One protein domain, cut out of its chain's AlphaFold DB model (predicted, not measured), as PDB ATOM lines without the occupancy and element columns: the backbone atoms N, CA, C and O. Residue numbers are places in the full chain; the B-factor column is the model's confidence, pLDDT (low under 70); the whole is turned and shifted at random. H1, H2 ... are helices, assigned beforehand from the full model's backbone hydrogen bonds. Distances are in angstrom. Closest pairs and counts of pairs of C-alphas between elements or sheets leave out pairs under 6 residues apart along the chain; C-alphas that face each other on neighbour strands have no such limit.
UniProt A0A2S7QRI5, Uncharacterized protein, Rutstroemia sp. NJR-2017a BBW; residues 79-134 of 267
ATOM      1  N   ASP A  79     384.140 254.814 202.553       64.50
ATOM      2  CA  ASP A  79     383.237 253.924 201.816       64.50
ATOM      3  C   ASP A  79     382.514 254.714 200.715       64.50
ATOM      4  O   ASP A  79     381.593 255.490 200.990       64.50
ATOM      5  N   GLY A  80     382.996 254.566 199.480       62.03
ATOM      6  CA  GLY A  80     382.389 255.100 198.264       62.03
ATOM      7  C   GLY A  80     381.554 254.073 197.498       62.03
ATOM      8  O   GLY A  80     381.154 254.357 196.366       62.03
ATOM      9  N   SER A  81     381.299 252.889 198.071       67.69
ATOM     10  CA  SER A  81     380.651 251.801 197.342       67.69
ATOM     11  C   SER A  81     379.212 252.162 196.961       67.69
ATOM     12  O   SER A  81     378.333 252.392 197.793       67.69
ATOM     13  N   ASP A  82     378.957 252.225 195.655       72.75
ATOM     14  CA  ASP A  82     377.620 252.399 195.105       72.75
ATOM     15  C   ASP A  82     377.153 251.048 194.551       72.75
ATOM     16  O   ASP A  82     377.726 250.558 193.573       72.75
ATOM     17  N   PRO A  83     376.091 250.435 195.105       78.69
ATOM     18  CA  PRO A  83     375.564 249.170 194.597       78.69
ATOM     19  C   PRO A  83     375.209 249.203 193.104       78.69
ATOM     20  O   PRO A  83     375.208 248.161 192.448       78.69
ATOM     21  N   ARG A  84     374.927 250.388 192.542       76.19
ATOM     22  CA  ARG A  84     374.678 250.577 191.104       76.19
ATOM     23  C   ARG A  84     375.938 250.372 190.261       76.19
ATOM     24  O   ARG A  84     375.822 250.034 189.086       76.19
ATOM     25  N   LEU A  85     377.122 250.570 190.843       81.00
ATOM     26  CA  LEU A  85     378.421 250.440 190.182       81.00
ATOM     27  C   LEU A  85     379.049 249.056 190.349       81.00
ATOM     28  O   LEU A  85     379.916 248.708 189.558       81.00
ATOM     29  N   ALA A  86     378.561 248.221 191.271       85.31
ATOM     30  CA  ALA A  86     379.126 246.892 191.533       85.31
ATOM     31  C   ALA A  86     379.282 246.029 190.264       85.31
ATOM     32  O   ALA A  86     380.309 245.382 190.063       85.31
ATOM     33  N   ARG A  87     378.290 246.062 189.360       87.00
ATOM     34  CA  ARG A  87     378.371 245.356 188.068       87.00
ATOM     35  C   ARG A  87     379.457 245.937 187.157       87.00
ATOM     36  O   ARG A  87     380.153 245.180 186.491       87.00
ATOM     37  N   PHE A  88     379.614 247.259 187.130       86.62
ATOM     38  CA  PHE A  88     380.657 247.924 186.346       86.62
ATOM     39  C   PHE A  88     382.043 247.613 186.891       86.62
ATOM     40  O   PHE A  88     382.940 247.317 186.116       86.62
ATOM     41  N   GLU A  89     382.213 247.646 188.210       85.31
ATOM     42  CA  GLU A  89     383.475 247.322 188.877       85.31
ATOM     43  C   GLU A  89     383.889 245.873 188.626       85.31
ATOM     44  O   GLU A  89     385.070 245.593 188.424       85.31
ATOM     45  N   GLN A  90     382.917 244.958 188.604       87.94
ATOM     46  CA  GLN A  90     383.154 243.574 188.223       87.94
ATOM     47  C   GLN A  90     383.625 243.482 186.765       87.94
ATOM     48  O   GLN A  90     384.723 242.992 186.517       87.94
ATOM     49  N   VAL A  91     382.841 244.001 185.814       90.75
ATOM     50  CA  VAL A  91     383.140 243.906 184.374       90.75
ATOM     51  C   VAL A  91     384.413 244.678 183.991       90.75
ATOM     52  O   VAL A  91     385.145 244.271 183.098       90.75
ATOM     53  N   ALA A  92     384.755 245.757 184.696       86.00
ATOM     54  CA  ALA A  92     386.008 246.489 184.492       86.00
ATOM     55  C   ALA A  92     387.255 245.653 184.832       86.00
ATOM     56  O   ALA A  92     388.339 245.937 184.323       86.00
ATOM     57  N   ARG A  93     387.112 244.630 185.687       86.31
ATOM     58  CA  ARG A  93     388.166 243.645 185.989       86.31
ATOM     59  C   ARG A  93     388.129 242.441 185.043       86.31
ATOM     60  O   ARG A  93     389.037 241.613 185.086       86.31
ATOM     61  N   GLU A  94     387.092 242.336 184.220       88.81
ATOM     62  CA  GLU A  94     386.984 241.367 183.133       88.81
ATOM     63  C   GLU A  94     387.681 241.911 181.869       88.81
ATOM     64  O   GLU A  94     388.251 243.010 181.857       88.81
ATOM     65  N   GLY A  95     387.697 241.117 180.798       89.88
ATOM     66  CA  GLY A  95     388.344 241.489 179.547       89.88
ATOM     67  C   GLY A  95     387.609 242.598 178.790       89.88
ATOM     68  O   GLY A  95     386.446 242.919 179.032       89.88
ATOM     69  N   ILE A  96     388.300 243.181 177.805       93.88
ATOM     70  CA  ILE A  96     387.711 244.155 176.870       93.88
ATOM     71  C   ILE A  96     386.412 243.638 176.210       93.88
ATOM     72  O   ILE A  96     385.478 244.435 176.084       93.88
ATOM     73  N   PRO A  97     386.295 242.361 175.781       94.62
ATOM     74  CA  PRO A  97     385.056 241.854 175.191       94.62
ATOM     75  C   PRO A  97     383.836 242.002 176.108       94.62
ATOM     76  O   PRO A  97     382.786 242.461 175.658       94.62
ATOM     77  N   GLU A  98     383.983 241.679 177.393       94.69
ATOM     78  CA  GLU A  98     382.915 241.768 178.389       94.69
ATOM     79  C   GLU A  98     382.511 243.227 178.646       94.69
ATOM     80  O   GLU A  98     381.323 243.555 178.699       94.69
ATOM     81  N   GLN A  99     383.490 244.134 178.705       94.62
ATOM     82  CA  GLN A  99     383.245 245.572 178.843       94.62
ATOM     83  C   GLN A  99     382.475 246.149 177.648       94.62
ATOM     84  O   GLN A  99     381.522 246.911 177.829       94.62
ATOM     85  N   LYS A 100     382.842 245.765 176.419       95.38
ATOM     86  CA  LYS A 100     382.124 246.187 175.204       95.38
ATOM     87  C   LYS A 100     380.685 245.679 175.184       95.38
ATOM     88  O   LYS A 100     379.796 246.403 174.736       95.38
ATOM     89  N   GLU A 101     380.448 244.463 175.668       95.06
ATOM     90  CA  GLU A 101     379.098 243.903 175.722       95.06
ATOM     91  C   GLU A 101     378.226 244.600 176.771       95.06
ATOM     92  O   GLU A 101     377.069 244.904 176.490       95.06
ATOM     93  N   LEU A 102     378.790 244.972 177.926       93.88
ATOM     94  CA  LEU A 102     378.087 245.801 178.908       93.88
ATOM     95  C   LEU A 102     377.640 247.141 178.302       93.88
ATOM     96  O   LEU A 102     376.486 247.540 178.462       93.88
ATOM     97  N   VAL A 103     378.526 247.823 177.565       94.25
ATOM     98  CA  VAL A 103     378.180 249.073 176.865       94.25
ATOM     99  C   VAL A 103     377.083 248.827 175.822       94.25
ATOM    100  O   VAL A 103     376.130 249.603 175.738       94.25
ATOM    101  N   ARG A 104     377.159 247.731 175.057       95.00
ATOM    102  CA  ARG A 104     376.118 247.362 174.087       95.00
ATOM    103  C   ARG A 104     374.762 247.167 174.759       95.00
ATOM    104  O   ARG A 104     373.775 247.714 174.276       95.00
ATOM    105  N   GLU A 105     374.712 246.424 175.862       94.06
ATOM    106  CA  GLU A 105     373.485 246.186 176.624       94.06
ATOM    107  C   GLU A 105     372.869 247.504 177.106       94.06
ATOM    108  O   GLU A 105     371.683 247.748 176.889       94.06
ATOM    109  N   MET A 106     373.682 248.377 177.704       91.44
ATOM    110  CA  MET A 106     373.219 249.639 178.281       91.44
ATOM    111  C   MET A 106     372.645 250.613 177.257       91.44
ATOM    112  O   MET A 106     371.689 251.328 177.557       91.44
ATOM    113  N   PHE A 107     373.252 250.681 176.074       93.12
ATOM    114  CA  PHE A 107     372.879 251.651 175.045       93.12
ATOM    115  C   PHE A 107     371.943 251.063 173.975       93.12
ATOM    116  O   PHE A 107     371.508 251.776 173.065       93.12
ATOM    117  N   SER A 108     371.585 249.781 174.080       93.75
ATOM    118  CA  SER A 108     370.651 249.134 173.160       93.75
ATOM    119  C   SER A 108     369.272 249.799 173.193       93.75
ATOM    120  O   SER A 108     368.740 250.148 174.244       93.75
ATOM    121  N   GLY A 109     368.666 249.977 172.017       90.50
ATOM    122  CA  GLY A 109     367.303 250.503 171.888       90.50
ATOM    123  C   GLY A 109     367.151 252.028 171.983       90.50
ATOM    124  O   GLY A 109     366.026 252.507 171.871       90.50
ATOM    125  N   ILE A 110     368.238 252.801 172.127       88.62
ATOM    126  CA  ILE A 110     368.180 254.280 172.175       88.62
ATOM    127  C   ILE A 110     367.849 254.903 170.798       88.62
ATOM    128  O   ILE A 110     367.151 255.915 170.736       88.62
ATOM    129  N   GLY A 111     368.291 254.291 169.690       90.19
ATOM    130  CA  GLY A 111     368.050 254.772 168.318       90.19
ATOM    131  C   GLY A 111     369.091 255.785 167.807       90.19
ATOM    132  O   GLY A 111     370.225 255.793 168.278       90.19
ATOM    133  N   TRP A 112     368.717 256.622 166.825       93.06
ATOM    134  CA  TRP A 112     369.619 257.577 166.145       93.06
ATOM    135  C   TRP A 112     370.901 256.881 165.636       93.06
ATOM    136  O   TRP A 112     370.813 255.832 165.002       93.06
ATOM    137  N   GLU A 113     372.080 257.433 165.916       94.19
ATOM    138  CA  GLU A 113     373.386 256.909 165.508       94.19
ATOM    139  C   GLU A 113     373.912 255.810 166.445       94.19
ATOM    140  O   GLU A 113     374.929 255.185 166.146       94.19
ATOM    141  N   VAL A 114     373.226 255.531 167.562       95.06
ATOM    142  CA  VAL A 114     373.684 254.556 168.563       95.06
ATOM    143  C   VAL A 114     373.910 253.162 167.963       95.06
ATOM    144  O   VAL A 114     374.975 252.610 168.222       95.06
ATOM    145  N   PRO A 115     373.025 252.591 167.114       94.94
ATOM    146  CA  PRO A 115     373.293 251.302 166.475       94.94
ATOM    147  C   PRO A 115     374.595 251.296 165.666       94.94
ATOM    148  O   PRO A 115     375.409 250.390 165.827       94.94
ATOM    149  N   ARG A 116     374.852 252.350 164.874       95.25
ATOM    150  CA  ARG A 116     376.093 252.481 164.097       95.25
ATOM    151  C   ARG A 116     377.320 252.555 165.008       95.25
ATOM    152  O   ARG A 116     378.341 251.941 164.707       95.25
ATOM    153  N   VAL A 117     377.234 253.302 166.111       95.88
ATOM    154  CA  VAL A 117     378.323 253.418 167.095       95.88
ATOM    155  C   VAL A 117     378.571 252.083 167.804       95.88
ATOM    156  O   VAL A 117     379.724 251.706 167.974       95.88
ATOM    157  N   LEU A 118     377.524 251.334 168.165       96.19
ATOM    158  CA  LEU A 118     377.648 250.013 168.793       96.19
ATOM    159  C   LEU A 118     378.207 248.943 167.840       96.19
ATOM    160  O   LEU A 118     378.916 248.033 168.281       96.19
ATOM    161  N   ASP A 119     377.926 249.050 166.542       94.81
ATOM    162  CA  ASP A 119     378.551 248.206 165.522       94.81
ATOM    163  C   ASP A 119     380.044 248.534 165.377       94.81
ATOM    164  O   ASP A 119     380.877 247.629 165.418       94.81
ATOM    165  N   ALA A 120     380.400 249.820 165.303       95.88
ATOM    166  CA  ALA A 120     381.796 250.262 165.250       95.88
ATOM    167  C   ALA A 120     382.577 249.906 166.530       95.88
ATOM    168  O   ALA A 120     383.731 249.490 166.457       95.88
ATOM    169  N   LEU A 121     381.930 249.993 167.697       95.69
ATOM    170  CA  LEU A 121     382.486 249.589 168.987       95.69
ATOM    171  C   LEU A 121     382.950 248.129 168.972       95.69
ATOM    172  O   LEU A 121     383.947 247.796 169.609       95.69
ATOM    173  N   ARG A 122     382.252 247.242 168.251       91.25
ATOM    174  CA  ARG A 122     382.648 245.831 168.150       91.25
ATOM    175  C   ARG A 122     384.025 245.683 167.505       91.25
ATOM    176  O   ARG A 122     384.847 244.931 168.016       91.25
ATOM    177  N   GLU A 123     384.261 246.430 166.432       93.19
ATOM    178  CA  GLU A 123     385.460 246.330 165.595       93.19
ATOM    179  C   GLU A 123     386.636 247.187 166.096       93.19
ATOM    180  O   GLU A 123     387.743 247.044 165.589       93.19
ATOM    181  N   SER A 124     386.423 248.072 167.078       95.25
ATOM    182  CA  SER A 124     387.476 248.979 167.555       95.25
ATOM    183  C   SER A 124     388.618 248.258 168.283       95.25
ATOM    184  O   SER A 124     388.397 247.314 169.046       95.25
ATOM    185  N   ASP A 125     389.843 248.736 168.104       93.94
ATOM    186  CA  ASP A 125     391.056 248.233 168.758       93.94
ATOM    187  C   ASP A 125     391.549 249.138 169.902       93.94
ATOM    188  O   ASP A 125     392.398 248.733 170.694       93.94
ATOM    189  N   ASP A 126     390.964 250.326 170.048       90.44
ATOM    190  CA  ASP A 126     391.353 251.387 170.982       90.44
ATOM    191  C   ASP A 126     390.329 251.634 172.108       90.44
ATOM    192  O   ASP A 126     390.307 252.693 172.738       90.44
ATOM    193  N   PHE A 127     389.471 250.649 172.386       92.69
ATOM    194  CA  PHE A 127     388.445 250.763 173.420       92.69
ATOM    195  C   PHE A 127     389.043 250.956 174.818       92.69
ATOM    196  O   PHE A 127     389.905 250.192 175.253       92.69
ATOM    197  N   TYR A 128     388.501 251.921 175.562       89.00
ATOM    198  CA  TYR A 128     388.732 252.052 176.994       89.00
ATOM    199  C   TYR A 128     387.414 252.330 177.721       89.00
ATOM    200  O   TYR A 128     386.538 253.032 177.214       89.00
ATOM    201  N   MET A 129     387.303 251.806 178.938       88.50
ATOM    202  CA  MET A 129     386.222 252.102 179.868       88.50
ATOM    203  C   MET A 129     386.824 252.286 181.255       88.50
ATOM    204  O   MET A 129     387.675 251.507 181.679       88.50
ATOM    205  N   GLN A 130     386.397 253.325 181.966       84.38
ATOM    206  CA  GLN A 130     386.885 253.602 183.309       84.38
ATOM    207  C   GLN A 130     385.790 254.252 184.148       84.38
ATOM    208  O   GLN A 130     384.970 255.024 183.646       84.38
ATOM    209  N   GLN A 131     385.799 253.958 185.444       80.69
ATOM    210  CA  GLN A 131     384.992 254.685 186.410       80.69
ATOM    211  C   GLN A 131     385.501 256.122 186.543       80.69
ATOM    212  O   GLN A 131     386.700 256.380 186.662       80.69
ATOM    213  N   VAL A 132     384.567 257.066 186.566       81.31
ATOM    214  CA  VAL A 132     384.887 258.461 186.845       81.31
ATOM    215  C   VAL A 132     385.092 258.638 188.346       81.31
ATOM    216  O   VAL A 132     384.137 258.561 189.115       81.31
ATOM    217  N   VAL A 133     386.333 258.907 188.748       81.38
ATOM    218  CA  VAL A 133     386.724 259.122 190.148       81.38
ATOM    219  C   VAL A 133     387.556 260.395 190.304       81.38
ATOM    220  O   VAL A 133     388.136 260.901 189.341       81.38
ATOM    221  N   GLN A 134     387.616 260.915 191.530       85.56
ATOM    222  CA  GLN A 134     388.607 261.913 191.938       85.56
ATOM    223  C   GLN A 134     389.607 261.259 192.887       85.56
ATOM    224  O   GLN A 134     389.201 260.562 193.815       85.56
TER     225      GLN A 134
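AT A GLANCE: This is residues 79 to 134 of the 267 residues of an uncharacterized protein of Rutstroemia sp. NJR-2017a BBW (UniProt A0A2S7QRI5). Three short helices stand in a row, H1, H2, H3, with H2 in the middle: H2 and H3 lie side by side as a helical hairpin, and H1 is tilted against H2. After H3 the last stretch, residues 124 to 134, has no named element and folds back past H2 toward the H1 end of the row. The printed part has 56 residues with three named helices and no named strand, and its class is all helix. It is only just loose, close to compact, with a radius of gyration of the C-alphas of 12.6 A, and is elongated, spanning 38 by 24 by 19 A.

HOW THE PARTS SIT: H1, residues 86 to 92, touches H2, residues 96 to 107, at residues 98 to 102 of H2 alone. Their closest C-alphas, of Val 91 and Gln 99, are 5.8 A apart. They run opposite ways at a steep tilt of 47 degrees. H2 touches H3, residues 114 to 123, where the closest C-alphas, of Arg 104 and Leu 118, are 6.1 A apart. This hairpin runs opposite ways at a shallow tilt of 6 degrees. H1 and H3 are apart. Every O i to N i+4 pair is within hydrogen-bond range in H1 and H2, and 5 of 6 in H3.

IN THESE COORDINATES: H1 begins at C-alpha 86, (379.126, 246.892, 191.533), and is 9.9 A long from first to last C-alpha. H2, the longest helix, starts at C-alpha 96, (387.711, 244.155, 176.870), and measures 16.7 A. H3 measures 14.7 A and ends at C-alpha 123, (385.460, 246.330, 165.595).

THE WHOLE: The two C-alphas farthest apart, of Asp 79 and Arg 116, are 38.4 A apart. The printed part has no cut. The link from H1 to H2 is tight, and the link from H2 to H3 is short. The mean pLDDT of the printed part is 88.7, and residues 79 to 81 are under 70.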